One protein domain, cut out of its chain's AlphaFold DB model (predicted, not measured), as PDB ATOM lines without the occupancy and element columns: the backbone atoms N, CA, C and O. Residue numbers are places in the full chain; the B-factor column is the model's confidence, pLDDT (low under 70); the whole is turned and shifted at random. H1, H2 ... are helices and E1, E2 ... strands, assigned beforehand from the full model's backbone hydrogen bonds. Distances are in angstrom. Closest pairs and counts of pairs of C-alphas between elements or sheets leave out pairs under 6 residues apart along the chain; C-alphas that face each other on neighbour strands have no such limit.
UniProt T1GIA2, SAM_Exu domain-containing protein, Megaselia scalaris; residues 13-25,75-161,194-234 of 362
ATOM      1  N   LEU A  13      -4.311  44.837  19.724       92.62
ATOM      2  CA  LEU A  13      -4.634  45.936  18.823       92.62
ATOM      3  C   LEU A  13      -4.064  45.643  17.437       92.62
ATOM      4  O   LEU A  13      -2.877  45.359  17.293       92.62
ATOM      5  N   VAL A  14      -4.913  45.718  16.424       93.06
ATOM      6  CA  VAL A  14      -4.570  45.462  15.023       93.06
ATOM      7  C   VAL A  14      -5.149  46.627  14.234       93.06
ATOM      8  O   VAL A  14      -6.277  47.019  14.518       93.06
ATOM      9  N   GLY A  15      -4.409  47.255  13.320       92.50
ATOM     10  CA  GLY A  15      -5.034  48.276  12.476       92.50
ATOM     11  C   GLY A  15      -6.049  47.619  11.528       92.50
ATOM     12  O   GLY A  15      -6.261  46.413  11.571       92.50
ATOM     13  N   ILE A  16      -6.711  48.359  10.651       92.50
ATOM     14  CA  ILE A  16      -7.312  47.786   9.445       92.50
ATOM     15  C   ILE A  16      -7.642  48.897   8.457       92.50
ATOM     16  O   ILE A  16      -8.137  49.961   8.832       92.50
ATOM     17  N   ASP A  17      -7.435  48.639   7.171       91.62
ATOM     18  CA  ASP A  17      -8.003  49.463   6.107       91.62
ATOM     19  C   ASP A  17      -8.428  48.571   4.936       91.62
ATOM     20  O   ASP A  17      -8.257  47.355   4.952       91.62
ATOM     21  N   VAL A  18      -9.092  49.152   3.943       87.62
ATOM     22  CA  VAL A  18      -9.712  48.467   2.820       87.62
ATOM     23  C   VAL A  18      -9.520  49.325   1.554       87.62
ATOM     24  O   VAL A  18      -9.973  50.464   1.492       87.62
ATOM     25  N   ASP A  19      -8.827  48.809   0.524       82.56
ATOM     26  CA  ASP A  19      -8.654  49.503  -0.754       82.56
ATOM     27  C   ASP A  19      -9.902  49.768  -1.565       82.56
ATOM     28  O   ASP A  19     -10.373  50.875  -1.546       82.56
ATOM     29  N   THR A  20     -10.511  48.850  -2.272       78.12
ATOM     30  CA  THR A  20     -11.788  49.070  -2.954       78.12
ATOM     31  C   THR A  20     -11.924  49.430  -4.447       78.12
ATOM     32  O   THR A  20     -11.208  50.248  -5.010       78.12
ATOM     33  N   THR A  21     -12.957  48.868  -5.107       59.81
ATOM     34  CA  THR A  21     -13.360  49.211  -6.496       59.81
ATOM     35  C   THR A  21     -14.154  50.517  -6.624       59.81
ATOM     36  O   THR A  21     -14.523  50.936  -7.730       59.81
ATOM     37  N   GLY A  22     -14.394  51.163  -5.484       62.47
ATOM     38  CA  GLY A  22     -15.243  52.323  -5.278       62.47
ATOM     39  C   GLY A  22     -15.342  52.606  -3.781       62.47
ATOM     40  O   GLY A  22     -14.536  53.340  -3.238       62.47
ATOM     41  N   ARG A  23     -16.325  52.010  -3.115       36.56
ATOM     42  CA  ARG A  23     -16.363  51.847  -1.659       36.56
ATOM     43  C   ARG A  23     -16.651  50.368  -1.372       36.56
ATOM     44  O   ARG A  23     -17.747  50.083  -0.928       36.56
ATOM     45  N   ARG A  24     -15.732  49.453  -1.725       34.28
ATOM     46  CA  ARG A  24     -15.516  47.998  -1.346       34.28
ATOM     47  C   ARG A  24     -14.179  47.306  -1.770       34.28
ATOM     48  O   ARG A  24     -14.033  47.108  -2.980       34.28
ATOM     49  N   LEU A  25     -13.243  46.958  -0.862       33.88
ATOM     50  CA  LEU A  25     -12.274  45.814  -0.836       33.88
ATOM     51  C   LEU A  25     -11.162  45.998   0.218       33.88
ATOM     52  O   LEU A  25     -10.801  47.129   0.395       33.88
ATOM     53  N   TYR A  75     -13.609  34.828  -0.977       91.88
ATOM     54  CA  TYR A  75     -13.704  33.747   0.006       91.88
ATOM     55  C   TYR A  75     -12.341  33.229   0.490       91.88
ATOM     56  O   TYR A  75     -12.139  33.057   1.691       91.88
ATOM     57  N   ALA A  76     -11.398  32.983  -0.429       92.38
ATOM     58  CA  ALA A  76     -10.074  32.479  -0.066       92.38
ATOM     59  C   ALA A  76      -9.287  33.511   0.754       92.38
ATOM     60  O   ALA A  76      -8.679  33.157   1.759       92.38
ATOM     61  N   ALA A  77      -9.356  34.789   0.367       90.62
ATOM     62  CA  ALA A  77      -8.719  35.872   1.109       90.62
ATOM     63  C   ALA A  77      -9.311  36.040   2.519       90.62
ATOM     64  O   ALA A  77      -8.559  36.206   3.473       90.62
ATOM     65  N   LEU A  78     -10.638  35.941   2.674       92.56
ATOM     66  CA  LEU A  78     -11.292  36.021   3.985       92.56
ATOM     67  C   LEU A  78     -10.906  34.851   4.895       92.56
ATOM     68  O   LEU A  78     -10.680  35.059   6.081       92.56
ATOM     69  N   LYS A  79     -10.794  33.630   4.357       94.25
ATOM     70  CA  LYS A  79     -10.316  32.477   5.133       94.25
ATOM     71  C   LYS A  79      -8.892  32.672   5.635       94.25
ATOM     72  O   LYS A  79      -8.648  32.472   6.816       94.25
ATOM     73  N   GLU A  80      -7.987  33.104   4.763       92.56
ATOM     74  CA  GLU A  80      -6.601  33.367   5.156       92.56
ATOM     75  C   GLU A  80      -6.491  34.515   6.161       92.56
ATOM     76  O   GLU A  80      -5.691  34.439   7.088       92.56
ATOM     77  N   PHE A  81      -7.334  35.540   6.027       93.19
ATOM     78  CA  PHE A  81      -7.446  36.602   7.020       93.19
ATOM     79  C   PHE A  81      -7.912  36.062   8.381       93.19
ATOM     80  O   PHE A  81      -7.315  36.403   9.396       93.19
ATOM     81  N   LEU A  82      -8.920  35.181   8.417       95.00
ATOM     82  CA  LEU A  82      -9.365  34.529   9.656       95.00
ATOM     83  C   LEU A  82      -8.252  33.678  10.283       95.00
ATOM     84  O   LEU A  82      -7.990  33.788  11.477       95.00
ATOM     85  N   ASP A  83      -7.549  32.888   9.470       95.00
ATOM     86  CA  ASP A  83      -6.409  32.092   9.930       95.00
ATOM     87  C   ASP A  83      -5.287  32.993  10.484       95.00
ATOM     88  O   ASP A  83      -4.605  32.637  11.444       95.00
ATOM     89  N   TRP A  84      -5.072  34.166   9.880       94.12
ATOM     90  CA  TRP A  84      -4.082  35.139  10.332       94.12
ATOM     91  C   TRP A  84      -4.470  35.790  11.664       94.12
ATOM     92  O   TRP A  84      -3.650  35.781  12.580       94.12
ATOM     93  N   ILE A  85      -5.705  36.282  11.828       93.56
ATOM     94  CA  ILE A  85      -6.130  36.897  13.101       93.56
ATOM     95  C   ILE A  85      -6.131  35.883  14.247       93.56
ATOM     96  O   ILE A  85      -5.811  36.234  15.378       93.56
ATOM     97  N   GLU A  86      -6.449  34.616  13.967       94.62
ATOM     98  CA  GLU A  86      -6.385  33.533  14.950       94.62
ATOM     99  C   GLU A  86      -4.943  33.274  15.393       94.62
ATOM    100  O   GLU A  86      -4.692  33.107  16.585       94.62
ATOM    101  N   LYS A  87      -3.977  33.315  14.465       93.44
ATOM    102  CA  LYS A  87      -2.545  33.226  14.794       93.44
ATOM    103  C   LYS A  87      -2.060  34.428  15.599       93.44
ATOM    104  O   LYS A  87      -1.320  34.244  16.561       93.44
ATOM    105  N   VAL A  88      -2.480  35.638  15.225       90.25
ATOM    106  CA  VAL A  88      -2.151  36.871  15.958       90.25
ATOM    107  C   VAL A  88      -2.686  36.785  17.386       90.25
ATOM    108  O   VAL A  88      -1.933  36.974  18.335       90.25
ATOM    109  N   HIS A  89      -3.947  36.392  17.558       91.31
ATOM    110  CA  HIS A  89      -4.536  36.197  18.879       91.31
ATOM    111  C   HIS A  89      -3.826  35.095  19.680       91.31
ATOM    112  O   HIS A  89      -3.515  35.299  20.848       91.31
ATOM    113  N   ALA A  90      -3.494  33.962  19.055       92.00
ATOM    114  CA  ALA A  90      -2.774  32.872  19.716       92.00
ATOM    115  C   ALA A  90      -1.354  33.259  20.172       92.00
ATOM    116  O   ALA A  90      -0.823  32.652  21.105       92.00
ATOM    117  N   SER A  91      -0.730  34.252  19.526       90.75
ATOM    118  CA  SER A  91       0.582  34.770  19.929       90.75
ATOM    119  C   SER A  91       0.532  35.600  21.220       90.75
ATOM    120  O   SER A  91       1.507  35.614  21.971       90.75
ATOM    121  N   ASP A  92      -0.616  36.208  21.531       89.25
ATOM    122  CA  ASP A  92      -0.849  37.004  22.738       89.25
ATOM    123  C   ASP A  92      -1.751  36.235  23.714       89.25
ATOM    124  O   ASP A  92      -2.965  36.420  23.769       89.25
ATOM    125  N   LYS A  93      -1.140  35.330  24.491       85.00
ATOM    126  CA  LYS A  93      -1.846  34.364  25.363       85.00
ATOM    127  C   LYS A  93      -2.755  34.994  26.422       85.00
ATOM    128  O   LYS A  93      -3.645  34.324  26.935       85.00
ATOM    129  N   GLU A  94      -2.504  36.245  26.784       88.44
ATOM    130  CA  GLU A  94      -3.276  36.980  27.791       88.44
ATOM    131  C   GLU A  94      -4.412  37.805  27.173       88.44
ATOM    132  O   GLU A  94      -5.249  38.359  27.890       88.44
ATOM    133  N   SER A  95      -4.438  37.907  25.845       90.69
ATOM    134  CA  SER A  95      -5.454  38.640  25.108       90.69
ATOM    135  C   SER A  95      -6.815  37.973  25.243       90.69
ATOM    136  O   SER A  95      -6.952  36.758  25.127       90.69
ATOM    137  N   LYS A  96      -7.863  38.775  25.423       92.25
ATOM    138  CA  LYS A  96      -9.262  38.326  25.356       92.25
ATOM    139  C   LYS A  96      -9.821  38.350  23.927       92.25
ATOM    140  O   LYS A  96     -10.977  37.977  23.713       92.25
ATOM    141  N   GLY A  97      -9.031  38.816  22.960       94.00
ATOM    142  CA  GLY A  97      -9.388  38.900  21.548       94.00
ATOM    143  C   GLY A  97      -8.807  40.138  20.866       94.00
ATOM    144  O   GLY A  97      -7.988  40.861  21.429       94.00
ATOM    145  N   VAL A  98      -9.251  40.387  19.638       94.88
ATOM    146  CA  VAL A  98      -8.691  41.430  18.768       94.88
ATOM    147  C   VAL A  98      -9.611  42.649  18.689       94.88
ATOM    148  O   VAL A  98     -10.831  42.504  18.539       94.88
ATOM    149  N   ILE A  99      -9.017  43.842  18.754       95.19
ATOM    150  CA  ILE A  99      -9.659  45.125  18.445       95.19
ATOM    151  C   ILE A  99      -9.046  45.667  17.154       95.19
ATOM    152  O   ILE A  99      -7.831  45.857  17.080       95.19
ATOM    153  N   PHE A 100      -9.891  45.939  16.160       95.56
ATOM    154  CA  PHE A 100      -9.469  46.521  14.888       95.56
ATOM    155  C   PHE A 100      -9.531  48.047  14.922       95.56
ATOM    156  O   PHE A 100     -10.594  48.615  15.161       95.56
ATOM    157  N   ILE A 101      -8.417  48.711  14.632       95.00
ATOM    158  CA  ILE A 101      -8.279  50.165  14.603       95.00
ATOM    159  C   ILE A 101      -8.314  50.634  13.152       95.00
ATOM    160  O   ILE A 101      -7.388  50.391  12.387       95.00
ATOM    161  N   TYR A 102      -9.358  51.356  12.779       94.44
ATOM    162  CA  TYR A 102      -9.490  51.958  11.453       94.44
ATOM    163  C   TYR A 102      -9.570  53.479  11.583       94.44
ATOM    164  O   TYR A 102      -9.781  53.994  12.677       94.44
ATOM    165  N   HIS A 103      -9.393  54.231  10.493       93.69
ATOM    166  CA  HIS A 103      -9.449  55.697  10.547       93.69
ATOM    167  C   HIS A 103     -10.220  56.273   9.366       93.69
ATOM    168  O   HIS A 103      -9.692  56.418   8.261       93.69
ATOM    169  N   GLU A 104     -11.466  56.666   9.607       90.88
ATOM    170  CA  GLU A 104     -12.292  57.326   8.599       90.88
ATOM    171  C   GLU A 104     -13.344  58.246   9.224       90.88
ATOM    172  O   GLU A 104     -13.957  57.930  10.239       90.88
ATOM    173  N   GLU A 105     -13.593  59.378   8.567       89.75
ATOM    174  CA  GLU A 105     -14.647  60.326   8.949       89.75
ATOM    175  C   GLU A 105     -16.042  59.715   8.769       89.75
ATOM    176  O   GLU A 105     -16.930  59.867   9.600       89.75
ATOM    177  N   ARG A 106     -16.238  58.988   7.663       88.06
ATOM    178  CA  ARG A 106     -17.485  58.283   7.388       88.06
ATOM    179  C   ARG A 106     -17.263  56.787   7.494       88.06
ATOM    180  O   ARG A 106     -16.666  56.201   6.595       88.06
ATOM    181  N   LYS A 107     -17.863  56.203   8.525       89.50
ATOM    182  CA  LYS A 107     -17.874  54.770   8.806       89.50
ATOM    183  C   LYS A 107     -18.270  53.930   7.592       89.50
ATOM    184  O   LYS A 107     -19.300  54.164   6.947       89.50
ATOM    185  N   PHE A 108     -17.408  52.985   7.253       88.88
ATOM    186  CA  PHE A 108     -17.464  52.207   6.030       88.88
ATOM    187  C   PHE A 108     -16.602  50.929   6.107       88.88
ATOM    188  O   PHE A 108     -17.073  49.871   5.691       88.88
ATOM    189  N   ILE A 109     -15.387  50.983   6.657       91.50
ATOM    190  CA  ILE A 109     -14.470  49.838   6.789       91.50
ATOM    191  C   ILE A 109     -15.094  48.667   7.580       91.50
ATOM    192  O   ILE A 109     -15.130  47.561   7.025       91.50
ATOM    193  N   PRO A 110     -15.647  48.859   8.799       93.62
ATOM    194  CA  PRO A 110     -16.256  47.762   9.562       93.62
ATOM    195  C   PRO A 110     -17.414  47.107   8.805       93.62
ATOM    196  O   PRO A 110     -17.475  45.885   8.663       93.62
ATOM    197  N   TYR A 111     -18.287  47.935   8.225       92.12
ATOM    198  CA  TYR A 111     -19.441  47.499   7.439       92.12
ATOM    199  C   TYR A 111     -19.037  46.611   6.271       92.12
ATOM    200  O   TYR A 111     -19.671  45.588   6.019       92.12
ATOM    201  N   MET A 112     -17.950  46.961   5.586       89.75
ATOM    202  CA  MET A 112     -17.462  46.162   4.475       89.75
ATOM    203  C   MET A 112     -16.964  44.792   4.874       89.75
ATOM    204  O   MET A 112     -17.260  43.814   4.187       89.75
ATOM    205  N   LEU A 113     -16.183  44.731   5.948       91.88
ATOM    206  CA  LEU A 113     -15.661  43.470   6.441       91.88
ATOM    207  C   LEU A 113     -16.804  42.572   6.914       91.88
ATOM    208  O   LEU A 113     -16.864  41.407   6.525       91.88
ATOM    209  N   LEU A 114     -17.762  43.124   7.659       93.88
ATOM    210  CA  LEU A 114     -18.919  42.377   8.147       93.88
ATOM    211  C   LEU A 114     -19.843  41.910   7.021       93.88
ATOM    212  O   LEU A 114     -20.280  40.760   7.038       93.88
ATOM    213  N   GLU A 115     -20.103  42.739   6.009       90.75
ATOM    214  CA  GLU A 115     -20.902  42.335   4.847       90.75
ATOM    215  C   GLU A 115     -20.218  41.204   4.062       90.75
ATOM    216  O   GLU A 115     -20.872  40.237   3.662       90.75
ATOM    217  N   ALA A 116     -18.895  41.285   3.886       91.31
ATOM    218  CA  ALA A 116     -18.116  40.245   3.223       91.31
ATOM    219  C   ALA A 116     -18.125  38.929   4.022       91.31
ATOM    220  O   ALA A 116     -18.338  37.865   3.444       91.31
ATOM    221  N   MET A 117     -17.971  38.987   5.349       93.31
ATOM    222  CA  MET A 117     -18.053  37.808   6.220       93.31
ATOM    223  C   MET A 117     -19.458  37.197   6.229       93.31
ATOM    224  O   MET A 117     -19.597  35.976   6.151       93.31
ATOM    225  N   LYS A 118     -20.504  38.033   6.256       92.62
ATOM    226  CA  LYS A 118     -21.909  37.602   6.205       92.62
ATOM    227  C   LYS A 118     -22.218  36.828   4.927       92.62
ATOM    228  O   LYS A 118     -22.878  35.798   4.978       92.62
ATOM    229  N   LYS A 119     -21.715  37.300   3.783       91.12
ATOM    230  CA  LYS A 119     -21.929  36.677   2.466       91.12
ATOM    231  C   LYS A 119     -21.471  35.214   2.398       91.12
ATOM    232  O   LYS A 119     -22.028  34.451   1.613       91.12
ATOM    233  N   TYR A 120     -20.463  34.837   3.183       94.62
ATOM    234  CA  TYR A 120     -19.859  33.502   3.168       94.62
ATOM    235  C   TYR A 120     -20.075  32.710   4.461       94.62
ATOM    236  O   TYR A 120     -19.401  31.701   4.655       94.62
ATOM    237  N   ASP A 121     -20.982  33.170   5.326       96.06
ATOM    238  CA  ASP A 121     -21.286  32.544   6.617       96.06
ATOM    239  C   ASP A 121     -20.051  32.380   7.528       96.06
ATOM    240  O   ASP A 121     -19.821  31.363   8.175       96.06
ATOM    241  N   LEU A 122     -19.194  33.406   7.544       96.50
ATOM    242  CA  LEU A 122     -17.944  33.423   8.312       96.50
ATOM    243  C   LEU A 122     -18.031  34.257   9.601       96.50
ATOM    244  O   LEU A 122     -17.049  34.352  10.338       96.50
ATOM    245  N   LEU A 123     -19.190  34.863   9.887       94.94
ATOM    246  CA  LEU A 123     -19.379  35.752  11.041       94.94
ATOM    247  C   LEU A 123     -19.156  35.039  12.377       94.94
ATOM    248  O   LEU A 123     -18.471  35.579  13.240       94.94
ATOM    249  N   GLU A 124     -19.671  33.818  12.537       95.75
ATOM    250  CA  GLU A 124     -19.509  33.069  13.791       95.75
ATOM    251  C   GLU A 124     -18.026  32.811  14.097       95.75
ATOM    252  O   GLU A 124     -17.566  33.009  15.222       95.75
ATOM    253  N   ARG A 125     -17.248  32.423  13.076       96.75
ATOM    254  CA  ARG A 125     -15.797  32.239  13.201       96.75
ATOM    255  C   ARG A 125     -15.100  33.558  13.522       96.75
ATOM    256  O   ARG A 125     -14.258  33.597  14.413       96.75
ATOM    257  N   PHE A 126     -15.484  34.640  12.849       96.06
ATOM    258  CA  PHE A 126     -14.927  35.968  13.092       96.06
ATOM    259  C   PHE A 126     -15.141  36.429  14.544       96.06
ATOM    260  O   PHE A 126     -14.189  36.876  15.182       96.06
ATOM    261  N   PHE A 127     -16.337  36.243  15.112       95.19
ATOM    262  CA  PHE A 127     -16.685  36.686  16.477       95.19
ATOM    263  C   PHE A 127     -15.933  35.943  17.588       95.19
ATOM    264  O   PHE A 127     -15.804  36.447  18.714       95.19
ATOM    265  N   LYS A 128     -15.392  34.753  17.295       94.81
ATOM    266  CA  LYS A 128     -14.543  34.018  18.244       94.81
ATOM    267  C   LYS A 128     -13.283  34.814  18.574       94.81
ATOM    268  O   LYS A 128     -12.941  34.908  19.752       94.81
ATOM    269  N   THR A 129     -12.696  35.486  17.587       94.81
ATOM    270  CA  THR A 129     -11.435  36.228  17.732       94.81
ATOM    271  C   THR A 129     -11.643  37.741  17.804       94.81
ATOM    272  O   THR A 129     -11.114  38.399  18.698       94.81
ATOM    273  N   ALA A 130     -12.441  38.305  16.898       95.38
ATOM    274  CA  ALA A 130     -12.708  39.735  16.804       95.38
ATOM    275  C   ALA A 130     -13.730  40.186  17.850       95.38
ATOM    276  O   ALA A 130     -14.826  39.630  17.929       95.38
ATOM    277  N   LYS A 131     -13.385  41.207  18.640       95.44
ATOM    278  CA  LYS A 131     -14.239  41.708  19.727       95.44
ATOM    279  C   LYS A 131     -14.759  43.111  19.483       95.44
ATOM    280  O   LYS A 131     -15.877  43.406  19.901       95.44
ATOM    281  N   SER A 132     -14.010  43.946  18.765       95.62
ATOM    282  CA  SER A 132     -14.408  45.332  18.541       95.62
ATOM    283  C   SER A 132     -13.783  45.958  17.297       95.62
ATOM    284  O   SER A 132     -12.723  45.520  16.845       95.62
ATOM    285  N   PHE A 133     -14.421  47.016  16.803       95.38
ATOM    286  CA  PHE A 133     -13.825  48.000  15.906       95.38
ATOM    287  C   PHE A 133     -13.714  49.346  16.627       95.38
ATOM    288  O   PHE A 133     -14.635  49.746  17.332       95.38
ATOM    289  N   ALA A 134     -12.603  50.050  16.441       94.88
ATOM    290  CA  ALA A 134     -12.353  51.355  17.032       94.88
ATOM    291  C   ALA A 134     -11.933  52.358  15.955       94.88
ATOM    292  O   ALA A 134     -11.006  52.101  15.181       94.88
ATOM    293  N   ASN A 135     -12.612  53.505  15.909       94.19
ATOM    294  CA  ASN A 135     -12.337  54.542  14.922       94.19
ATOM    295  C   ASN A 135     -11.314  55.553  15.455       94.19
ATOM    296  O   ASN A 135     -11.637  56.422  16.264       94.19
ATOM    297  N   GLY A 136     -10.084  55.499  14.949       91.31
ATOM    298  CA  GLY A 136      -9.032  56.472  15.248       91.31
ATOM    299  C   GLY A 136      -9.383  57.906  14.833       91.31
ATOM    300  O   GLY A 136      -8.811  58.854  15.375       91.31
ATOM    301  N   TYR A 137     -10.355  58.090  13.929       91.88
ATOM    302  CA  TYR A 137     -10.834  59.420  13.554       91.88
ATOM    303  C   TYR A 137     -11.464  60.159  14.735       91.88
ATOM    304  O   TYR A 137     -11.135  61.321  14.936       91.88
ATOM    305  N   GLU A 138     -12.298  59.497  15.541       89.81
ATOM    306  CA  GLU A 138     -12.988  60.122  16.684       89.81
ATOM    307  C   GLU A 138     -11.983  60.647  17.715       89.81
ATOM    308  O   GLU A 138     -12.101  61.757  18.238       89.81
ATOM    309  N   PHE A 139     -10.920  59.872  17.935       85.25
ATOM    310  CA  PHE A 139      -9.818  60.273  18.792       85.25
ATOM    311  C   PHE A 139      -9.073  61.498  18.241       85.25
ATOM    312  O   PHE A 139      -8.844  62.475  18.958       85.25
ATOM    313  N   ALA A 140      -8.723  61.479  16.955       87.94
ATOM    314  CA  ALA A 140      -8.001  62.575  16.319       87.94
ATOM    315  C   ALA A 140      -8.857  63.847  16.172       87.94
ATOM    316  O   ALA A 140      -8.334  64.958  16.284       87.94
ATOM    317  N   GLU A 141     -10.162  63.706  15.938       89.81
ATOM    318  CA  GLU A 141     -11.118  64.809  15.831       89.81
ATOM    319  C   GLU A 141     -11.264  65.540  17.165       89.81
ATOM    320  O   GLU A 141     -11.200  66.767  17.198       89.81
ATOM    321  N   LYS A 142     -11.342  64.813  18.283       87.06
ATOM    322  CA  LYS A 142     -11.376  65.426  19.617       87.06
ATOM    323  C   LYS A 142     -10.157  66.313  19.885       87.06
ATOM    324  O   LYS A 142     -10.284  67.356  20.523       87.06
ATOM    325  N   LYS A 143      -8.981  65.910  19.397       84.00
ATOM    326  CA  LYS A 143      -7.722  66.633  19.621       84.00
ATOM    327  C   LYS A 143      -7.502  67.783  18.643       84.00
ATOM    328  O   LYS A 143      -7.073  68.862  19.043       84.00
ATOM    329  N   TYR A 144      -7.774  67.558  17.361       85.94
ATOM    330  CA  TYR A 144      -7.400  68.488  16.295       85.94
ATOM    331  C   TYR A 144      -8.574  69.095  15.530       85.94
ATOM    332  O   TYR A 144      -8.339  69.977  14.705       85.94
ATOM    333  N   GLY A 145      -9.815  68.681  15.778       83.56
ATOM    334  CA  GLY A 145     -10.994  69.150  15.042       83.56
ATOM    335  C   GLY A 145     -11.232  70.659  15.154       83.56
ATOM    336  O   GLY A 145     -11.750  71.271  14.226       83.56
ATOM    337  N   ALA A 146     -10.778  71.293  16.242       83.31
ATOM    338  CA  ALA A 146     -10.832  72.749  16.398       83.31
ATOM    339  C   ALA A 146      -9.794  73.494  15.532       83.31
ATOM    340  O   ALA A 146     -10.024  74.630  15.121       83.31
ATOM    341  N   THR A 147      -8.654  72.859  15.247       82.38
ATOM    342  CA  THR A 147      -7.504  73.483  14.570       82.38
ATOM    343  C   THR A 147      -7.454  73.128  13.084       82.38
ATOM    344  O   THR A 147      -7.008  73.922  12.255       82.38
ATOM    345  N   MET A 148      -7.908  71.928  12.722       81.00
ATOM    346  CA  MET A 148      -7.855  71.396  11.367       81.00
ATOM    347  C   MET A 148      -9.246  71.233  10.774       81.00
ATOM    348  O   MET A 148     -10.103  70.564  11.332       81.00
ATOM    349  N   LYS A 149      -9.425  71.753   9.555       79.25
ATOM    350  CA  LYS A 149     -10.678  71.604   8.803       79.25
ATOM    351  C   LYS A 149     -11.021  70.141   8.487       79.25
ATOM    352  O   LYS A 149     -12.191  69.796   8.478       79.25
ATOM    353  N   ASN A 150     -10.010  69.318   8.196       78.94
ATOM    354  CA  ASN A 150     -10.161  67.895   7.896       78.94
ATOM    355  C   ASN A 150      -9.094  67.112   8.676       78.94
ATOM    356  O   ASN A 150      -7.926  67.504   8.668       78.94
ATOM    357  N   VAL A 151      -9.481  65.991   9.286       86.94
ATOM    358  CA  VAL A 151      -8.609  65.142  10.118       86.94
ATOM    359  C   VAL A 151      -8.327  63.816   9.396       86.94
ATOM    360  O   VAL A 151      -8.676  62.720   9.833       86.94
ATOM    361  N   SER A 152      -7.746  63.921   8.197       87.50
ATOM    362  CA  SER A 152      -7.428  62.749   7.368       87.50
ATOM    363  C   SER A 152      -6.096  62.100   7.756       87.50
ATOM    364  O   SER A 152      -5.165  62.802   8.157       87.50
ATOM    365  N   LEU A 153      -5.963  60.783   7.531       87.56
ATOM    366  CA  LEU A 153      -4.703  60.037   7.711       87.56
ATOM    367  C   LEU A 153      -3.502  60.746   7.063       87.56
ATOM    368  O   LEU A 153      -2.447  60.859   7.669       87.56
ATOM    369  N   ARG A 154      -3.684  61.292   5.853       86.38
ATOM    370  CA  ARG A 154      -2.653  62.026   5.097       86.38
ATOM    371  C   ARG A 154      -2.207  63.333   5.757       86.38
ATOM    372  O   ARG A 154      -1.088  63.794   5.546       86.38
ATOM    373  N   GLN A 155      -3.112  64.018   6.444       86.00
ATOM    374  CA  GLN A 155      -2.772  65.258   7.143       86.00
ATOM    375  C   GLN A 155      -2.091  64.944   8.469       86.00
ATOM    376  O   GLN A 155      -1.064  65.545   8.768       86.00
ATOM    377  N   LEU A 156      -2.609  63.957   9.200       86.56
ATOM    378  CA  LEU A 156      -2.033  63.495  10.459       86.56
ATOM    379  C   LEU A 156      -0.632  62.903  10.267       86.56
ATOM    380  O   LEU A 156       0.276  63.266  11.006       86.56
ATOM    381  N   SER A 157      -0.418  62.095   9.224       86.06
ATOM    382  CA  SER A 157       0.900  61.531   8.904       86.06
ATOM    383  C   SER A 157       1.947  62.623   8.666       86.06
ATOM    384  O   SER A 157       3.066  62.539   9.164       86.06
ATOM    385  N   LYS A 158       1.582  63.696   7.954       84.50
ATOM    386  CA  LYS A 158       2.468  64.847   7.726       84.50
ATOM    387  C   LYS A 158       2.766  65.625   9.000       84.50
ATOM    388  O   LYS A 158       3.884  66.102   9.147       84.50
ATOM    389  N   LEU A 159       1.779  65.781   9.883       83.75
ATOM    390  CA  LEU A 159       1.994  66.426  11.177       83.75
ATOM    391  C   LEU A 159       2.966  65.612  12.031       83.75
ATOM    392  O   LEU A 159       3.958  66.172  12.478       83.75
ATOM    393  N   MET A 160       2.759  64.297  12.140       79.88
ATOM    394  CA  MET A 160       3.669  63.404  12.869       79.88
ATOM    395  C   MET A 160       5.091  63.433  12.304       79.88
ATOM    396  O   MET A 160       6.048  63.501  13.067       79.88
ATOM    397  N   LEU A 161       5.249  63.412  10.975       74.12
ATOM    398  CA  LEU A 161       6.572  63.502  10.349       74.12
ATOM    399  C   LEU A 161       7.256  64.844  10.638       74.12
ATOM    400  O   LEU A 161       8.456  64.872  10.891       74.12
ATOM    401  N   GLY A 194      -2.314  55.517  -0.995       83.75
ATOM    402  CA  GLY A 194      -3.388  54.874  -1.744       83.75
ATOM    403  C   GLY A 194      -3.460  53.356  -1.561       83.75
ATOM    404  O   GLY A 194      -4.467  52.783  -1.960       83.75
ATOM    405  N   SER A 195      -2.456  52.730  -0.935       86.19
ATOM    406  CA  SER A 195      -2.438  51.314  -0.548       86.19
ATOM    407  C   SER A 195      -3.086  51.110   0.818       86.19
ATOM    408  O   SER A 195      -2.767  51.831   1.766       86.19
ATOM    409  N   ALA A 196      -3.960  50.116   0.947       87.38
ATOM    410  CA  ALA A 196      -4.617  49.810   2.216       87.38
ATOM    411  C   ALA A 196      -3.624  49.373   3.298       87.38
ATOM    412  O   ALA A 196      -3.724  49.871   4.409       87.38
ATOM    413  N   THR A 197      -2.584  48.604   2.959       85.69
ATOM    414  CA  THR A 197      -1.500  48.240   3.898       85.69
ATOM    415  C   THR A 197      -0.820  49.448   4.545       85.69
ATOM    416  O   THR A 197      -0.499  49.436   5.731       85.69
ATOM    417  N   VAL A 198      -0.607  50.515   3.770       88.38
ATOM    418  CA  VAL A 198       0.014  51.744   4.269       88.38
ATOM    419  C   VAL A 198      -0.959  52.473   5.188       88.38
ATOM    420  O   VAL A 198      -0.549  52.937   6.246       88.38
ATOM    421  N   ARG A 199      -2.244  52.552   4.825       90.50
ATOM    422  CA  ARG A 199      -3.256  53.234   5.647       90.50
ATOM    423  C   ARG A 199      -3.566  52.508   6.951       90.50
ATOM    424  O   ARG A 199      -3.677  53.164   7.974       90.50
ATOM    425  N   ALA A 200      -3.632  51.189   6.905       90.38
ATOM    426  CA  ALA A 200      -3.712  50.278   8.035       90.38
ATOM    427  C   ALA A 200      -2.615  50.550   9.077       90.38
ATOM    428  O   ALA A 200      -2.887  50.927  10.219       90.38
ATOM    429  N   ARG A 201      -1.356  50.504   8.622       90.06
ATOM    430  CA  ARG A 201      -0.196  50.857   9.441       90.06
ATOM    431  C   ARG A 201      -0.292  52.284   9.983       90.06
ATOM    432  O   ARG A 201      -0.085  52.492  11.173       90.06
ATOM    433  N   LEU A 202      -0.630  53.257   9.133       90.50
ATOM    434  CA  LEU A 202      -0.770  54.654   9.550       90.50
ATOM    435  C   LEU A 202      -1.873  54.836  10.598       90.50
ATOM    436  O   LEU A 202      -1.672  55.609  11.525       90.50
ATOM    437  N   ALA A 203      -3.007  54.141  10.492       91.94
ATOM    438  CA  ALA A 203      -4.087  54.212  11.474       91.94
ATOM    439  C   ALA A 203      -3.607  53.753  12.858       91.94
ATOM    440  O   ALA A 203      -3.853  54.434  13.856       91.94
ATOM    441  N   TYR A 204      -2.848  52.655  12.907       91.31
ATOM    442  CA  TYR A 204      -2.225  52.173  14.137       91.31
ATOM    443  C   TYR A 204      -1.165  53.150  14.676       91.31
ATOM    444  O   TYR A 204      -1.208  53.527  15.846       91.31
ATOM    445  N   GLU A 205      -0.232  53.597  13.828       89.38
ATOM    446  CA  GLU A 205       0.854  54.515  14.210       89.38
ATOM    447  C   GLU A 205       0.319  55.872  14.696       89.38
ATOM    448  O   GLU A 205       0.817  56.415  15.681       89.38
ATOM    449  N   ILE A 206      -0.719  56.409  14.048       89.56
ATOM    450  CA  ILE A 206      -1.398  57.645  14.459       89.56
ATOM    451  C   ILE A 206      -2.041  57.466  15.828       89.56
ATOM    452  O   ILE A 206      -1.811  58.290  16.712       89.56
ATOM    453  N   ALA A 207      -2.809  56.392  16.035       89.56
ATOM    454  CA  ALA A 207      -3.429  56.122  17.329       89.56
ATOM    455  C   ALA A 207      -2.371  55.982  18.440       89.56
ATOM    456  O   ALA A 207      -2.526  56.556  19.519       89.56
ATOM    457  N   MET A 208      -1.259  55.299  18.152       88.12
ATOM    458  CA  MET A 208      -0.128  55.148  19.068       88.12
ATOM    459  C   MET A 208       0.541  56.491  19.392       88.12
ATOM    460  O   MET A 208       0.796  56.785  20.559       88.12
ATOM    461  N   ASN A 209       0.822  57.331  18.392       87.25
ATOM    462  CA  ASN A 209       1.473  58.622  18.627       87.25
ATOM    463  C   ASN A 209       0.566  59.595  19.375       87.25
ATOM    464  O   ASN A 209       1.025  60.293  20.277       87.25
ATOM    465  N   LEU A 210      -0.725  59.611  19.054       85.25
ATOM    466  CA  LEU A 210      -1.691  60.422  19.781       85.25
ATOM    467  C   LEU A 210      -1.786  59.995  21.250       85.25
ATOM    468  O   LEU A 210      -1.789  60.855  22.130       85.25
ATOM    469  N   ALA A 211      -1.778  58.684  21.514       85.75
ATOM    470  CA  ALA A 211      -1.711  58.136  22.863       85.75
ATOM    471  C   ALA A 211      -0.391  58.508  23.566       85.75
ATOM    472  O   ALA A 211      -0.405  58.895  24.731       85.75
ATOM    473  N   ARG A 212       0.746  58.473  22.858       85.25
ATOM    474  CA  ARG A 212       2.060  58.863  23.396       85.25
ATOM    475  C   ARG A 212       2.110  60.325  23.822       85.25
ATOM    476  O   ARG A 212       2.672  60.615  24.866       85.25
ATOM    477  N   GLN A 213       1.526  61.231  23.046       81.25
ATOM    478  CA  GLN A 213       1.502  62.658  23.378       81.25
ATOM    479  C   GLN A 213       0.695  62.964  24.653       81.25
ATOM    480  O   GLN A 213       0.915  63.994  25.281       81.25
ATOM    481  N   GLU A 214      -0.255  62.100  25.017       77.12
ATOM    482  CA  GLU A 214      -1.059  62.229  26.241       77.12
ATOM    483  C   GLU A 214      -0.495  61.407  27.411       77.12
ATOM    484  O   GLU A 214      -0.794  61.688  28.574       77.12
ATOM    485  N   CYS A 215       0.348  60.413  27.123       76.62
ATOM    486  CA  CYS A 215       1.016  59.597  28.124       76.62
ATOM    487  C   CYS A 215       2.265  60.313  28.660       76.62
ATOM    488  O   CYS A 215       3.229  60.551  27.937       76.62
ATOM    489  N   GLN A 216       2.283  60.610  29.959       68.56
ATOM    490  CA  GLN A 216       3.438  61.231  30.623       68.56
ATOM    491  C   GLN A 216       4.601  60.246  30.859       68.56
ATOM    492  O   GLN A 216       5.709  60.660  31.203       68.56
ATOM    493  N   GLU A 217       4.372  58.941  30.685       65.31
ATOM    494  CA  GLU A 217       5.323  57.886  31.036       65.31
ATOM    495  C   GLU A 217       6.022  57.277  29.807       65.31
ATOM    496  O   GLU A 217       5.395  56.977  28.794       65.31
ATOM    497  N   LYS A 218       7.341  57.047  29.910       68.12
ATOM    498  CA  LYS A 218       8.206  56.628  28.785       68.12
ATOM    499  C   LYS A 218       8.320  55.108  28.568       68.12
ATOM    500  O   LYS A 218       8.988  54.690  27.626       68.12
ATOM    501  N   SER A 219       7.727  54.270  29.426       79.75
ATOM    502  CA  SER A 219       7.812  52.805  29.276       79.75
ATOM    503  C   SER A 219       6.923  52.306  28.133       79.75
ATOM    504  O   SER A 219       5.763  52.703  28.028       79.75
ATOM    505  N   ALA A 220       7.451  51.400  27.304       78.06
ATOM    506  CA  ALA A 220       6.742  50.844  26.154       78.06
ATOM    507  C   ALA A 220       5.491  50.037  26.548       78.06
ATOM    508  O   ALA A 220       4.456  50.174  25.901       78.06
ATOM    509  N   GLU A 221       5.558  49.250  27.626       80.06
ATOM    510  CA  GLU A 221       4.424  48.445  28.116       80.06
ATOM    511  C   GLU A 221       3.285  49.339  28.613       80.06
ATOM    512  O   GLU A 221       2.135  49.193  28.209       80.06
ATOM    513  N   LYS A 222       3.620  50.364  29.404       82.06
ATOM    514  CA  LYS A 222       2.630  51.318  29.912       82.06
ATOM    515  C   LYS A 222       2.018  52.178  28.809       82.06
ATOM    516  O   LYS A 222       0.850  52.545  28.901       82.06
ATOM    517  N   LEU A 223       2.782  52.489  27.759       83.25
ATOM    518  CA  LEU A 223       2.253  53.167  26.578       83.25
ATOM    519  C   LEU A 223       1.242  52.285  25.830       83.25
ATOM    520  O   LEU A 223       0.218  52.800  25.390       83.25
ATOM    521  N   GLN A 224       1.495  50.978  25.714       81.94
ATOM    522  CA  GLN A 224       0.533  50.040  25.126       81.94
ATOM    523  C   GLN A 224      -0.743  49.932  25.968       81.94
ATOM    524  O   GLN A 224      -1.837  50.005  25.411       81.94
ATOM    525  N   ASP A 225      -0.626  49.853  27.296       84.75
ATOM    526  CA  ASP A 225      -1.786  49.852  28.198       84.75
ATOM    527  C   ASP A 225      -2.590  51.156  28.096       84.75
ATOM    528  O   ASP A 225      -3.825  51.145  28.063       84.75
ATOM    529  N   PHE A 226      -1.896  52.295  28.007       85.69
ATOM    530  CA  PHE A 226      -2.533  53.594  27.815       85.69
ATOM    531  C   PHE A 226      -3.226  53.682  26.452       85.69
ATOM    532  O   PHE A 226      -4.384  54.091  26.384       85.69
ATOM    533  N   MET A 227      -2.568  53.238  25.375       88.50
ATOM    534  CA  MET A 227      -3.167  53.165  24.042       88.50
ATOM    535  C   MET A 227      -4.425  52.298  24.063       88.50
ATOM    536  O   MET A 227      -5.461  52.732  23.565       88.50
ATOM    537  N   LEU A 228      -4.370  51.116  24.679       88.25
ATOM    538  CA  LEU A 228      -5.522  50.232  24.813       88.25
ATOM    539  C   LEU A 228      -6.664  50.921  25.566       88.25
ATOM    540  O   LEU A 228      -7.801  50.899  25.100       88.25
ATOM    541  N   LYS A 229      -6.373  51.588  26.687       87.44
ATOM    542  CA  LYS A 229      -7.369  52.343  27.459       87.44
ATOM    543  C   LYS A 229      -8.014  53.460  26.635       87.44
ATOM    544  O   LYS A 229      -9.219  53.670  26.752       87.44
ATOM    545  N   THR A 230      -7.233  54.166  25.822       87.00
ATOM    546  CA  THR A 230      -7.721  55.251  24.962       87.00
ATOM    547  C   THR A 230      -8.559  54.712  23.808       87.00
ATOM    548  O   THR A 230      -9.675  55.180  23.603       87.00
ATOM    549  N   VAL A 231      -8.078  53.683  23.108       88.19
ATOM    550  CA  VAL A 231      -8.806  53.014  22.018       88.19
ATOM    551  C   VAL A 231     -10.129  52.439  22.524       88.19
ATOM    552  O   VAL A 231     -11.145  52.580  21.852       88.19
ATOM    553  N   ASN A 232     -10.149  51.869  23.733       87.62
ATOM    554  CA  ASN A 232     -11.350  51.273  24.317       87.62
ATOM    555  C   ASN A 232     -12.496  52.280  24.546       87.62
ATOM    556  O   ASN A 232     -13.652  51.878  24.609       87.62
ATOM    557  N   GLN A 233     -12.209  53.586  24.640       87.88
ATOM    558  CA  GLN A 233     -13.247  54.626  24.752       87.88
ATOM    559  C   GLN A 233     -14.063  54.793  23.466       87.88
ATOM    560  O   GLN A 233     -15.200  55.248  23.528       87.88
ATOM    561  N   TYR A 234     -13.479  54.423  22.326       88.88
ATOM    562  CA  TYR A 234     -14.070  54.547  20.990       88.88
ATOM    563  C   TYR A 234     -14.299  53.170  20.342       88.88
ATOM    564  O   TYR A 234     -14.574  53.062  19.144       88.88
TER     565      TYR A 234
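AT A GLANCE: This is residues 13 to 25, 75 to 161 and 194 to 234 of the 362 residues of the protein "SAM_Exu domain-containing protein" of Megaselia scalaris (UniProt T1GIA2). A small sheet of three parallel strands stands between two groups of helices: H1, H2 and H3 make a loose triangle on one side, while on the other H6 and H7 cover one face of the sheet. H4 and H5 pack on H6, past the end where the strands finish. The printed part has 141 residues, with seven named helices and three named strands in the order E1 H1 E2 H2 H3 E3 H4 H5 H6 H7; the sheet's order is E1 E2 E3, and the class is mostly helix. The whole is compact, with a radius of gyration of the C-alphas of 15.6 A and spans of 43 by 38 by 22 A.

HOW THE PARTS SIT: Start at E1, residues 13 to 15, an edge strand parallel to E2, residues 98 to 102, with N 14 and O 99 3.0 A apart. E3, residues 130 to 135, is parallel to E2 too; look for N 134 and O 100, 2.8 A apart. H1, residues 75 to 91, only grazes the sheet. H2, residues 109 to 119, and H3, residues 123 to 129, stand between E2 and E3 in a strand-helix-strand unit, two parallel neighbour strands with helices between, whose crossover is right-handed. With residues 82 to 89 alone, H1 touches H3 at a shallow tilt of 21 degrees, the same way; their closest C-alphas are Glu 86 and Thr 129, 6.4 A. H2 and H3 only just touch, only at the corner, with 3 pairs of C-alphas within 8 A; the closest are Met 117 and Leu 123, 5.4 A. The hub is H6, residues 196 to 214, at a height over the sheet of 8.5 A. H7, residues 220 to 232, is on the same face at 10.3 A, which gives two layers, helices on one face of a sheet. H6 and H7 touch about perpendicular, 76 degrees, closest at C-alphas Ala 211 and Met 227, 5.3 A. H6 also touches H4, residues 136 to 144, at C-alphas Gly 136 and Ala 207, 6.0 A, and H5, residues 153 to 161, at Leu 153 and Leu 202, 6.9 A. In H1, H2, H4, H6 and H7 every O i to N i+4 pair is within hydrogen-bond range; H3 has 2 of 3 and H5 4 of 5.

IN THESE COORDINATES: Find C-alpha 13 at (-4.634, 45.936, 18.823), where E1 begins. H1 runs 24.5 A from C-alpha 75 at (-13.704, 33.747, 0.006). E3 runs 14.9 A, H2 15.7 A and H6 27.3 A. H7 runs 18.2 A to C-alpha 232 at (-11.350, 51.273, 24.317).

THE WHOLE: The C-alphas farthest apart, Tyr 120 and Gln 216, are 45.4 A apart. Residues 26 to 74 and 162 to 193 are not printed; the gaps are 12.2 A and 17.9 A between C-alphas. Of the links that are printed whole, none is long. Mean pLDDT of the printed part is 87.2; residues 21 to 25 and 216 to 218 are under 70.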